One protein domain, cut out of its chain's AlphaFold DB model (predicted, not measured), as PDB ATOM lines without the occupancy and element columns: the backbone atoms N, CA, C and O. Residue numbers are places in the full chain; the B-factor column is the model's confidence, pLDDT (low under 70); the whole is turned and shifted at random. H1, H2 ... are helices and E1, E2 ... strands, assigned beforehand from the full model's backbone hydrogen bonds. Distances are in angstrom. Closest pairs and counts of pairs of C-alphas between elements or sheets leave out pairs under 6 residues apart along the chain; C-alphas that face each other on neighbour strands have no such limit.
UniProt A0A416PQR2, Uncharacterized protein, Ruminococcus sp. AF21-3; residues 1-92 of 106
ATOM      1  N   MET A   1     105.727 164.012 110.971       71.25
ATOM      2  CA  MET A   1     105.121 165.345 111.238       71.25
ATOM      3  C   MET A   1     106.083 166.422 110.754       71.25
ATOM      4  O   MET A   1     107.259 166.292 111.061       71.25
ATOM      5  N   LYS A   2     105.629 167.443 110.011       77.25
ATOM      6  CA  LYS A   2     106.467 168.575 109.563       77.25
ATOM      7  C   LYS A   2     105.924 169.878 110.139       77.25
ATOM      8  O   LYS A   2     104.767 170.216 109.909       77.25
ATOM      9  N   GLN A   3     106.754 170.592 110.886       79.50
ATOM     10  CA  GLN A   3     106.424 171.840 111.565       79.50
ATOM     11  C   GLN A   3     107.463 172.908 111.210       79.50
ATOM     12  O   GLN A   3     108.648 172.615 111.096       79.50
ATOM     13  N   LYS A   4     107.040 174.168 111.074       79.31
ATOM     14  CA  LYS A   4     107.970 175.304 111.123       79.31
ATOM     15  C   LYS A   4     108.100 175.795 112.560       79.31
ATOM     16  O   LYS A   4     107.108 176.165 113.186       79.31
ATOM     17  N   VAL A   5     109.324 175.810 113.070       75.81
ATOM     18  CA  VAL A   5     109.686 176.337 114.387       75.81
ATOM     19  C   VAL A   5     110.487 177.616 114.174       75.81
ATOM     20  O   VAL A   5     111.676 177.594 113.860       75.81
ATOM     21  N   GLY A   6     109.803 178.758 114.282       75.81
ATOM     22  CA  GLY A   6     110.389 180.060 113.967       75.81
ATOM     23  C   GLY A   6     110.873 180.112 112.515       75.81
ATOM     24  O   GLY A   6     110.067 180.040 111.588       75.81
ATOM     25  N   LYS A   7     112.193 180.226 112.327       80.31
ATOM     26  CA  LYS A   7     112.843 180.280 111.006       80.31
ATOM     27  C   LYS A   7     113.261 178.909 110.458       80.31
ATOM     28  O   LYS A   7     113.683 178.844 109.310       80.31
ATOM     29  N   TYR A   8     113.154 177.839 111.247       85.06
ATOM     30  CA  TYR A   8     113.716 176.531 110.907       85.06
ATOM     31  C   TYR A   8     112.615 175.489 110.690       85.06
ATOM     32  O   TYR A   8     111.569 175.508 111.346       85.06
ATOM     33  N   SER A   9     112.842 174.576 109.749       89.69
ATOM     34  CA  SER A   9     112.011 173.391 109.535       89.69
ATOM     35  C   SER A   9     112.300 172.346 110.615       89.69
ATOM     36  O   SER A   9     113.438 172.176 111.048       89.69
ATOM     37  N   VAL A  10     111.266 171.653 111.077       92.19
ATOM     38  CA  VAL A  10     111.391 170.513 111.984       92.19
ATOM     39  C   VAL A  10     110.548 169.380 111.440       92.19
ATOM     40  O   VAL A  10     109.347 169.537 111.212       92.19
ATOM     41  N   GLU A  11     111.175 168.234 111.229       93.50
ATOM     42  CA  GLU A  11     110.528 167.045 110.697       93.50
ATOM     43  C   GLU A  11     110.782 165.857 111.611       93.50
ATOM     44  O   GLU A  11     111.905 165.608 112.036       93.50
ATOM     45  N   MET A  12     109.722 165.118 111.915       90.75
ATOM     46  CA  MET A  12     109.788 163.891 112.697       90.75
ATOM     47  C   MET A  12     109.413 162.698 111.823       90.75
ATOM     48  O   MET A  12     108.321 162.682 111.236       90.75
ATOM     49  N   GLU A  13     110.305 161.711 111.784       91.31
ATOM     50  CA  GLU A  13     110.186 160.459 111.035       91.31
ATOM     51  C   GLU A  13     110.619 159.294 111.937       91.31
ATOM     52  O   GLU A  13     111.806 159.103 112.220       91.31
ATOM     53  N   GLY A  14     109.650 158.525 112.437       89.19
ATOM     54  CA  GLY A  14     109.911 157.471 113.419       89.19
ATOM     55  C   GLY A  14     110.666 158.011 114.640       89.19
ATOM     56  O   GLY A  14     110.221 158.953 115.289       89.19
ATOM     57  N   ASP A  15     111.838 157.437 114.916       91.69
ATOM     58  CA  ASP A  15     112.705 157.823 116.041       91.69
ATOM     59  C   ASP A  15     113.699 158.945 115.701       91.69
ATOM     60  O   ASP A  15     114.645 159.194 116.459       91.69
ATOM     61  N   ARG A  16     113.551 159.586 114.536       94.44
ATOM     62  CA  ARG A  16     114.447 160.643 114.067       94.44
ATOM     63  C   ARG A  16     113.748 161.989 114.031       94.44
ATOM     64  O   ARG A  16     112.632 162.116 113.529       94.44
ATOM     65  N   LEU A  17     114.456 162.993 114.530       94.50
ATOM     66  CA  LEU A  17     114.080 164.395 114.443       94.50
ATOM     67  C   LEU A  17     115.111 165.121 113.575       94.50
ATOM     68  O   LEU A  17     116.305 165.098 113.871       94.50
ATOM     69  N   TYR A  18     114.643 165.755 112.510       95.75
ATOM     70  CA  TYR A  18     115.436 166.567 111.599       95.75
ATOM     71  C   TYR A  18     115.118 168.034 111.857       95.75
ATOM     72  O   TYR A  18     113.950 168.415 111.892       95.75
ATOM     73  N   ILE A  19     116.149 168.848 112.055       95.06
ATOM     74  CA  ILE A  19     116.010 170.266 112.381       95.06
ATOM     75  C   ILE A  19     116.854 171.082 111.399       95.06
ATOM     76  O   ILE A  19     118.068 170.890 111.309       95.06
ATOM     77  N   GLY A  20     116.203 171.999 110.687       93.12
ATOM     78  CA  GLY A  20     116.797 172.871 109.680       93.12
ATOM     79  C   GLY A  20     117.058 172.201 108.329       93.12
ATOM     80  O   GLY A  20     116.901 170.990 108.156       93.12
ATOM     81  N   ASP A  21     117.485 173.024 107.366       88.56
ATOM     82  CA  ASP A  21     117.654 172.614 105.968       88.56
ATOM     83  C   ASP A  21     119.135 172.443 105.574       88.56
ATOM     84  O   ASP A  21     119.512 171.432 104.981       88.56
ATOM     85  N   SER A  22     120.012 173.405 105.900       88.31
ATOM     86  CA  SER A  22     121.460 173.295 105.660       88.31
ATOM     87  C   SER A  22     122.246 174.341 106.473       88.31
ATOM     88  O   SER A  22     122.148 175.525 106.151       88.31
ATOM     89  N   PRO A  23     123.034 173.951 107.497       92.38
ATOM     90  CA  PRO A  23     123.222 172.586 108.003       92.38
ATOM     91  C   PRO A  23     121.928 172.001 108.594       92.38
ATOM     92  O   PRO A  23     121.078 172.741 109.080       92.38
ATOM     93  N   GLN A  24     121.767 170.677 108.547       96.25
ATOM     94  CA  GLN A  24     120.609 169.971 109.111       96.25
ATOM     95  C   GLN A  24     121.045 169.138 110.319       96.25
ATOM     96  O   GLN A  24     121.891 168.255 110.197       96.25
ATOM     97  N   LEU A  25     120.467 169.391 111.490       96.69
ATOM     98  CA  LEU A  25     120.707 168.593 112.692       96.69
ATOM     99  C   LEU A  25     119.798 167.360 112.676       96.69
ATOM    100  O   LEU A  25     118.578 167.486 112.614       96.69
ATOM    101  N   VAL A  26     120.397 166.174 112.747       96.31
ATOM    102  CA  VAL A  26     119.700 164.887 112.787       96.31
ATOM    103  C   VAL A  26     119.869 164.270 114.167       96.31
ATOM    104  O   VAL A  26     120.983 163.953 114.592       96.31
ATOM    105  N   VAL A  27     118.753 164.087 114.863       95.75
ATOM    106  CA  VAL A  27     118.695 163.565 116.228       95.75
ATOM    107  C   VAL A  27     118.058 162.190 116.206       95.75
ATOM    108  O   VAL A  27     116.962 162.024 115.677       95.75
ATOM    109  N   ASN A  28     118.722 161.202 116.799       94.31
ATOM    110  CA  ASN A  28     118.126 159.891 117.022       94.31
ATOM    111  C   ASN A  28     117.631 159.818 118.468       94.31
ATOM    112  O   ASN A  28     118.431 159.670 119.391       94.31
ATOM    113  N   LEU A  29     116.317 159.899 118.656       91.56
ATOM    114  CA  LEU A  29     115.693 160.005 119.975       91.56
ATOM    115  C   LEU A  29     115.942 158.764 120.852       91.56
ATOM    116  O   LEU A  29     115.973 158.893 122.073       91.56
ATOM    117  N   LYS A  30     116.188 157.588 120.251       90.88
ATOM    118  CA  LYS A  30     116.476 156.333 120.972       90.88
ATOM    119  C   LYS A  30     117.952 156.130 121.292       90.88
ATOM    120  O   LYS A  30     118.302 155.772 122.409       90.88
ATOM    121  N   THR A  31     118.822 156.292 120.296       93.19
ATOM    122  CA  THR A  31     120.248 155.932 120.418       93.19
ATOM    123  C   THR A  31     121.146 157.114 120.754       93.19
ATOM    124  O   THR A  31     122.317 156.901 121.055       93.19
ATOM    125  N   GLN A  32     120.638 158.347 120.636       92.62
ATOM    126  CA  GLN A  32     121.399 159.594 120.788       92.62
ATOM    127  C   GLN A  32     122.629 159.689 119.864       92.62
ATOM    128  O   GLN A  32     123.526 160.507 120.070       92.62
ATOM    129  N   LYS A  33     122.672 158.879 118.795       94.44
ATOM    130  CA  LYS A  33     123.669 158.972 117.721       94.44
ATOM    131  C   LYS A  33     123.314 160.129 116.790       94.44
ATOM    132  O   LYS A  33     122.808 159.926 115.686       94.44
ATOM    133  N   ASN A  34     123.549 161.338 117.282       96.06
ATOM    134  CA  ASN A  34     123.185 162.584 116.624       96.06
ATOM    135  C   ASN A  34     124.305 163.034 115.672       96.06
ATOM    136  O   ASN A  34     125.494 162.818 115.931       96.06
ATOM    137  N   PHE A  35     123.947 163.681 114.567       96.38
ATOM    138  CA  PHE A  35     124.917 164.241 113.626       96.38
ATOM    139  C   PHE A  35     124.368 165.480 112.926       96.38
ATOM    140  O   PHE A  35     123.163 165.654 112.782       96.38
ATOM    141  N   ILE A  36     125.274 166.339 112.476       96.81
ATOM    142  CA  ILE A  36     124.970 167.500 111.652       96.81
ATOM    143  C   ILE A  36     125.272 167.116 110.209       96.81
ATOM    144  O   ILE A  36     126.414 166.822 109.859       96.81
ATOM    145  N   ARG A  37     124.242 167.098 109.374       96.00
ATOM    146  CA  ARG A  37     124.354 166.885 107.939       96.00
ATOM    147  C   ARG A  37     124.683 168.210 107.260       96.00
ATOM    148  O   ARG A  37     123.869 169.135 107.228       96.00
ATOM    149  N   CYS A  38     125.881 168.279 106.701       91.00
ATOM    150  CA  CYS A  38     126.359 169.361 105.848       91.00
ATOM    151  C   CYS A  38     126.422 168.868 104.393       91.00
ATOM    152  O   CYS A  38     126.351 167.669 104.137       91.00
ATOM    153  N   LYS A  39     126.599 169.777 103.421       85.94
ATOM    154  CA  LYS A  39     126.627 169.426 101.982       85.94
ATOM    155  C   LYS A  39     127.603 168.294 101.631       85.94
ATOM    156  O   LYS A  39     127.308 167.488 100.760       85.94
ATOM    157  N   ASN A  40     128.748 168.242 102.313       83.56
ATOM    158  CA  ASN A  40     129.856 167.362 101.938       83.56
ATOM    159  C   ASN A  40     130.072 166.206 102.922       83.56
ATOM    160  O   ASN A  40     130.894 165.335 102.652       83.56
ATOM    161  N   GLU A  41     129.410 166.214 104.083       88.81
ATOM    162  CA  GLU A  41     129.705 165.266 105.157       88.81
ATOM    163  C   GLU A  41     128.667 165.264 106.282       88.81
ATOM    164  O   GLU A  41     127.895 166.211 106.451       88.81
ATOM    165  N   ASN A  42     128.751 164.234 107.128       93.94
ATOM    166  CA  ASN A  42     128.085 164.196 108.422       93.94
ATOM    167  C   ASN A  42     129.102 164.449 109.541       93.94
ATOM    168  O   ASN A  42     130.073 163.709 109.695       93.94
ATOM    169  N   ILE A  43     128.847 165.474 110.346       94.44
ATOM    170  CA  ILE A  43     129.643 165.826 111.519       94.44
ATOM    171  C   ILE A  43     129.006 165.179 112.755       94.44
ATOM    172  O   ILE A  43     127.833 165.437 113.024       94.44
ATOM    173  N   PRO A  44     129.733 164.382 113.556       94.62
ATOM    174  CA  PRO A  44     129.199 163.842 114.803       94.62
ATOM    175  C   PRO A  44     128.770 164.950 115.772       94.62
ATOM    176  O   PRO A  44     129.565 165.824 116.120       94.62
ATOM    177  N   TYR A  45     127.534 164.879 116.262       95.56
ATOM    178  CA  TYR A  45     127.011 165.792 117.272       95.56
ATOM    179  C   TYR A  45     127.004 165.081 118.623       95.56
ATOM    180  O   TYR A  45     126.106 164.309 118.939       95.56
ATOM    181  N   LYS A  46     128.046 165.308 119.425       91.50
ATOM    182  CA  LYS A  46     128.265 164.565 120.680       91.50
ATOM    183  C   LYS A  46     127.384 165.022 121.844       91.50
ATOM    184  O   LYS A  46     127.451 164.430 122.916       91.50
ATOM    185  N   LYS A  47     126.615 166.095 121.668       90.88
ATOM    186  CA  LYS A  47     125.756 166.620 122.727       90.88
ATOM    187  C   LYS A  47     124.441 165.850 122.753       90.88
ATOM    188  O   LYS A  47     123.833 165.580 121.716       90.88
ATOM    189  N   GLU A  48     124.030 165.500 123.961       90.88
ATOM    190  CA  GLU A  48     122.771 164.812 124.200       90.88
ATOM    191  C   GLU A  48     121.598 165.776 123.995       90.88
ATOM    192  O   GLU A  48     121.642 166.934 124.424       90.88
ATOM    193  N   ILE A  49     120.546 165.296 123.334       92.12
ATOM    194  CA  ILE A  49     119.329 166.063 123.080       92.12
ATOM    195  C   ILE A  49     118.189 165.357 123.797       92.12
ATOM    196  O   ILE A  49     117.751 164.275 123.399       92.12
ATOM    197  N   ARG A  50     117.707 165.991 124.868       88.06
ATOM    198  CA  ARG A  50     116.608 165.481 125.688       88.06
ATOM    199  C   ARG A  50     115.361 166.312 125.436       88.06
ATOM    200  O   ARG A  50     115.215 167.411 125.961       88.06
ATOM    201  N   LEU A  51     114.461 165.763 124.632       90.62
ATOM    202  CA  LEU A  51     113.117 166.291 124.428       90.62
ATOM    203  C   LEU A  51     112.142 165.312 125.073       90.62
ATOM    204  O   LEU A  51     112.173 164.121 124.764       90.62
ATOM    205  N   SER A  52     111.316 165.789 126.003       89.25
ATOM    206  CA  SER A  52     110.315 164.933 126.639       89.25
ATOM    207  C   SER A  52     109.225 164.533 125.636       89.25
ATOM    208  O   SER A  52     108.943 165.301 124.709       89.25
ATOM    209  N   PRO A  53     108.562 163.377 125.827       88.31
ATOM    210  CA  PRO A  53     107.421 162.980 125.001       88.31
ATOM    211  C   PRO A  53     106.350 164.074 124.923       88.31
ATOM    212  O   PRO A  53     105.900 164.407 123.835       88.31
ATOM    213  N   ASP A  54     106.052 164.741 126.042       90.19
ATOM    214  CA  ASP A  54     105.108 165.867 126.087       90.19
ATOM    215  C   ASP A  54     105.480 167.022 125.144       90.19
ATOM    216  O   ASP A  54     104.601 167.679 124.580       90.19
ATOM    217  N   LEU A  55     106.779 167.304 124.982       89.31
ATOM    218  CA  LEU A  55     107.253 168.333 124.055       89.31
ATOM    219  C   LEU A  55     107.091 167.888 122.602       89.31
ATOM    220  O   LEU A  55     106.680 168.693 121.771       89.31
ATOM    221  N   LEU A  56     107.382 166.617 122.314       87.75
ATOM    222  CA  LEU A  56     107.256 166.026 120.979       87.75
ATOM    223  C   LEU A  56     105.789 165.885 120.541       87.75
ATOM    224  O   LEU A  56     105.482 166.066 119.366       87.75
ATOM    225  N   GLU A  57     104.884 165.635 121.489       89.19
ATOM    226  CA  GLU A  57     103.427 165.615 121.293       89.19
ATOM    227  C   GLU A  57     102.822 167.023 121.144       89.19
ATOM    228  O   GLU A  57     101.632 167.166 120.877       89.19
ATOM    229  N   GLY A  58     103.622 168.081 121.316       87.69
ATOM    230  CA  GLY A  58     103.179 169.460 121.127       87.69
ATOM    231  C   GLY A  58     102.407 170.058 122.307       87.69
ATOM    232  O   GLY A  58     101.841 171.138 122.158       87.69
ATOM    233  N   LYS A  59     102.417 169.432 123.495       91.19
ATOM    234  CA  LYS A  59     101.717 169.954 124.690       91.19
ATOM    235  C   LYS A  59     102.278 171.292 125.174       91.19
ATOM    236  O   LYS A  59     101.575 172.070 125.811       91.19
ATOM    237  N   ARG A  60     103.562 171.559 124.908       89.62
ATOM    238  CA  ARG A  60     104.262 172.798 125.292       89.62
ATOM    239  C   ARG A  60     105.009 173.389 124.089       89.62
ATOM    240  O   ARG A  60     106.238 173.304 124.030       89.62
ATOM    241  N   PRO A  61     104.290 173.986 123.126       88.94
ATOM    242  CA  PRO A  61     104.866 174.388 121.845       88.94
ATOM    243  C   PRO A  61     105.957 175.456 121.989       88.94
ATOM    244  O   PRO A  61     106.971 175.374 121.306       88.94
ATOM    245  N   GLU A  62     105.820 176.414 122.909       90.62
ATOM    246  CA  GLU A  62     106.833 177.466 123.112       90.62
ATOM    247  C   GLU A  62     108.142 176.930 123.716       90.62
ATOM    248  O   GLU A  62     109.240 177.337 123.323       90.62
ATOM    249  N   VAL A  63     108.043 175.948 124.616       91.44
ATOM    250  CA  VAL A  63     109.215 175.270 125.192       91.44
ATOM    251  C   VAL A  63     109.910 174.435 124.121       91.44
ATOM    252  O   VAL A  63     111.133 174.484 124.001       91.44
ATOM    253  N   PHE A  64     109.135 173.722 123.298       91.69
ATOM    254  CA  PHE A  64     109.669 172.965 122.172       91.69
ATOM    255  C   PHE A  64     110.403 173.880 121.186       91.69
ATOM    256  O   PHE A  64     111.548 173.600 120.833       91.69
ATOM    257  N   LYS A  65     109.796 175.016 120.812       91.19
ATOM    258  CA  LYS A  65     110.418 176.005 119.921       91.19
ATOM    259  C   LYS A  65     111.758 176.501 120.461       91.19
ATOM    260  O   LYS A  65     112.740 176.539 119.722       91.19
ATOM    261  N   THR A  66     111.803 176.838 121.749       92.31
ATOM    262  CA  THR A  66     113.019 177.324 122.414       92.31
ATOM    263  C   THR A  66     114.108 176.252 122.444       92.31
ATOM    264  O   THR A  66     115.248 176.522 122.066       92.31
ATOM    265  N   ALA A  67     113.758 175.022 122.828       92.44
ATOM    266  CA  ALA A  67     114.702 173.910 122.902       92.44
ATOM    267  C   ALA A  67     115.291 173.569 121.525       92.44
ATOM    268  O   ALA A  67     116.509 173.473 121.373       92.44
ATOM    269  N   VAL A  68     114.436 173.448 120.506       93.00
ATOM    270  CA  VAL A  68     114.861 173.208 119.121       93.00
ATOM    271  C   VAL A  68     115.770 174.332 118.629       93.00
ATOM    272  O   VAL A  68     116.816 174.047 118.052       93.00
ATOM    273  N   GLY A  69     115.407 175.594 118.882       92.94
ATOM    274  CA  GLY A  69     116.217 176.749 118.496       92.94
ATOM    275  C   GLY A  69     117.613 176.718 119.118       92.94
ATOM    276  O   GLY A  69     118.601 176.883 118.405       92.94
ATOM    277  N   TYR A  70     117.699 176.423 120.417       93.56
ATOM    278  CA  TYR A  70     118.969 176.301 121.134       93.56
ATOM    279  C   TYR A  70     119.866 175.197 120.554       93.56
ATOM    280  O   TYR A  70     121.030 175.442 120.231       93.56
ATOM    281  N   TYR A  71     119.329 173.986 120.370       94.69
ATOM    282  CA  TYR A  71     120.109 172.872 119.821       94.69
ATOM    283  C   TYR A  71     120.525 173.110 118.371       94.69
ATOM    284  O   TYR A  71     121.640 172.764 117.981       94.69
ATOM    285  N   TYR A  72     119.651 173.720 117.574       95.06
ATOM    286  CA  TYR A  72     119.961 174.006 116.183       95.06
ATOM    287  C   TYR A  72     121.037 175.081 116.033       95.06
ATOM    288  O   TYR A  72     121.970 174.906 115.252       95.06
ATOM    289  N   GLN A  73     120.958 176.158 116.818       94.38
ATOM    290  CA  GLN A  73     121.995 177.187 116.837       94.38
ATOM    291  C   GLN A  73     123.354 176.580 117.198       94.38
ATOM    292  O   GLN A  73     124.342 176.781 116.497       94.38
ATOM    293  N   GLN A  74     123.382 175.748 118.236       95.00
ATOM    294  CA  GLN A  74     124.583 175.045 118.664       95.00
ATOM    295  C   GLN A  74     125.147 174.106 117.583       95.00
ATOM    296  O   GLN A  74     126.363 173.989 117.429       95.00
ATOM    297  N   ALA A  75     124.282 173.436 116.820       95.19
ATOM    298  CA  ALA A  75     124.697 172.633 115.676       95.19
ATOM    299  C   ALA A  75     125.320 173.488 114.560       95.19
ATOM    300  O   ALA A  75     126.336 173.088 113.992       95.19
ATOM    301  N   CYS A  76     124.761 174.667 114.279       94.06
ATOM    302  CA  CYS A  76     125.322 175.598 113.298       94.06
ATOM    303  C   CYS A  76     126.724 176.068 113.713       94.06
ATOM    304  O   CYS A  76     127.662 175.944 112.931       94.06
ATOM    305  N   GLU A  77     126.895 176.488 114.969       95.00
ATOM    306  CA  GLU A  77     128.189 176.931 115.511       95.00
ATOM    307  C   GLU A  77     129.274 175.843 115.399       95.00
ATOM    308  O   GLU A  77     130.416 176.119 115.027       95.00
ATOM    309  N   ILE A  78     128.919 174.582 115.672       94.75
ATOM    310  CA  ILE A  78     129.839 173.442 115.524       94.75
ATOM    311  C   ILE A  78     130.201 173.214 114.051       94.75
ATOM    312  O   ILE A  78     131.372 172.979 113.737       94.75
ATOM    313  N   ALA A  79     129.216 173.264 113.152       93.56
ATOM    314  CA  ALA A  79     129.447 173.087 111.724       93.56
ATOM    315  C   ALA A  79     130.391 174.167 111.172       93.56
ATOM    316  O   ALA A  79     131.361 173.836 110.483       93.56
ATOM    317  N   ASP A  80     130.158 175.428 111.535       93.44
ATOM    318  CA  ASP A  80     130.991 176.561 111.132       93.44
ATOM    319  C   ASP A  80     132.410 176.438 111.695       93.44
ATOM    320  O   ASP A  80     133.393 176.546 110.953       93.44
ATOM    321  N   GLY A  81     132.541 176.106 112.984       92.75
ATOM    322  CA  GLY A  81     133.839 175.892 113.627       92.75
ATOM    323  C   GLY A  81     134.671 174.805 112.942       92.75
ATOM    324  O   GLY A  81     135.874 174.976 112.722       92.75
ATOM    325  N   ILE A  82     134.039 173.707 112.521       91.31
ATOM    326  CA  ILE A  82     134.716 172.626 111.790       91.31
ATOM    327  C   ILE A  82     135.145 173.072 110.391       91.31
ATOM    328  O   ILE A  82     136.251 172.734 109.957       91.31
ATOM    329  N   GLN A  83     134.319 173.844 109.681       88.88
ATOM    330  CA  GLN A  83     134.706 174.394 108.380       88.88
ATOM    331  C   GLN A  83     135.915 175.329 108.501       88.88
ATOM    332  O   GLN A  83     136.858 175.212 107.706       88.88
ATOM    333  N   ILE A  84     135.933 176.192 109.521       90.12
ATOM    334  CA  ILE A  84     137.052 177.094 109.822       90.12
ATOM    335  C   ILE A  84     138.318 176.289 110.138       90.12
ATOM    336  O   ILE A  84     139.359 176.515 109.515       90.12
ATOM    337  N   ALA A  85     138.233 175.300 111.032       89.38
ATOM    338  CA  ALA A  85     139.368 174.455 111.406       89.38
ATOM    339  C   ALA A  85     139.970 173.717 110.197       89.38
ATOM    340  O   ALA A  85     141.189 173.621 110.053       89.38
ATOM    341  N   ARG A  86     139.131 173.250 109.265       87.75
ATOM    342  CA  ARG A  86     139.589 172.615 108.017       87.75
ATOM    343  C   ARG A  86     140.246 173.594 107.067       87.75
ATOM    344  O   ARG A  86     141.255 173.258 106.450       87.75
ATOM    345  N   ALA A  87     139.675 174.787 106.916       88.44
ATOM    346  CA  ALA A  87     140.276 175.832 106.100       88.44
ATOM    347  C   ALA A  87     141.660 176.216 106.641       88.44
ATOM    348  O   ALA A  87     142.601 176.346 105.858       88.44
ATOM    349  N   TYR A  88     141.797 176.310 107.967       87.94
ATOM    350  CA  TYR A  88     143.079 176.506 108.635       87.94
ATOM    351  C   TYR A  88     144.046 175.341 108.376       87.94
ATOM    352  O   TYR A  88     145.142 175.572 107.874       87.94
ATOM    353  N   GLY A  89     143.627 174.091 108.608       85.81
ATOM    354  CA  GLY A  89     144.465 172.908 108.378       85.81
ATOM    355  C   GLY A  89     144.962 172.787 106.933       85.81
ATOM    356  O   GLY A  89     146.135 172.502 106.704       85.81
ATOM    357  N   ARG A  90     144.114 173.097 105.942       86.12
ATOM    358  CA  ARG A  90     144.519 173.143 104.524       86.12
ATOM    359  C   ARG A  90     145.568 174.217 104.237       86.12
ATOM    360  O   ARG A  90     146.418 173.992 103.383       86.12
ATOM    361  N   LYS A  91     145.504 175.375 104.905       82.00
ATOM    362  CA  LYS A  91     146.504 176.445 104.761       82.00
ATOM    363  C   LYS A  91     147.816 176.072 105.450       82.00
ATOM    364  O   LYS A  91     148.860 176.173 104.819       82.00
ATOM    365  N   ALA A  92     147.754 175.593 106.692       74.56
ATOM    366  CA  ALA A  92     148.928 175.203 107.475       74.56
ATOM    367  C   ALA A  92     149.715 174.057 106.816       74.56
ATOM    368  O   ALA A  92     150.934 174.135 106.709       74.56
TER     369      ALA A  92
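What this domain is: This is residues 1 to 92 of the 106 residues of an uncharacterized protein of Ruminococcus sp. AF21-3 (UniProt A0A416PQR2). A strongly twisted sheet of six antiparallel strands, E1 to E6, has one very long helix, H2, crossing over one of its faces, and the last stretch of that helix, residues 83 to 92, sticks out beyond the body. The strands follow one another as a row of hairpins, and a short helix, H1, sits at the corner before H2 begins. The printed part has 92 residues, with six named strands followed by two named helices along the chain; the sheet runs in the order E1, E2, E3, E4, E5, E6, and the class is mixed, helices and strands. The whole is compact, with a radius of gyration of the C-alphas of 14.0 A, yet elongated in outline, spanning 50 by 27 by 18 A.

Where its parts are: The printed part begins with Met 1, the chain's first residue. E1 holds residues 2 to 5 and is 9.7 A long from first to last C-alpha, beginning at C-alpha 2 at (106.467, 168.575, 109.563). E2, residues 8 to 13, is the longest strand at 16.5 A. E3, residues 16 to 19, measures 9.9 A, and E4, residues 24 to 28, measures 13.1 A. E5, residues 34 to 38, is also 13.1 A long, and E6, residues 41 to 45, is 12.4 A long, ending at C-alpha 45 at (127.011, 165.792, 117.272). H1, residues 53 to 56, spans 5.0 A. H2, residues 61 to 92, spans 46.4 A and ends at C-alpha 92 at (148.928, 175.203, 107.475).

How they stand to each other: The six strands form a meander, each strand the antiparallel neighbour of the one before, and each successive pair is a hairpin. E1 and E2 stand at 149 degrees between their directions, with N 3 and O 10 within hydrogen-bond range at 2.8 A. E2 and E3 stand at 171 degrees, with N 11 and O 18 at 2.9 A. E3 and E4 stand at 157 degrees, with N 19 and O 25 at 2.8 A. E4 and E5 stand at 159 degrees, with N 37 and O 24 at 2.7 A. E5 and E6 stand at 148 degrees, with N 36 and O 43 at 2.8 A. E1 and E6 are the edge strands and are apart from each other. From edge to edge the strands' lines turn by 113 degrees. H2 is on the sheet, at a height over the sheet of 9.1 A; the sheet and H2 form two layers, a helix on one face of a sheet. It lies over E4 and E5, over E4 only just, with 3 of its C-alphas falling on that strand. On the local plane its line and that of E5 stand at 60.1 degrees, only just across the strands. The closest C-alphas of E4 and H2 are those of Leu 25 and Ala 75, 6.4 A apart, and those of E1 and H2 are Val 5 and Lys 65, 5.6 A apart. H1 is not on the sheet; it and H2 touch only at the corner by their link, through residues 61 to 64 of H2 alone, with the C-alphas of Leu 55 and Phe 64 closest at 5.6 A. In H2 every O i to N i+4 pair is within hydrogen-bond range, while H1 is too short for such a pair.

The domain as a whole: The two C-alphas farthest apart are those of Lys 59 and Ala 92, at 50.5 A. Without residues 83 to 92, which stand free, the body has 82 residues and spans 35 by 27 by 19 A. The printed part has no cut. The link from E6 to H1, 7 residues, is short, the other links are tight, and no link is long. The mean pLDDT of the printed part is 90.4, E1 has a mean of 78, and no printed residue is under 70.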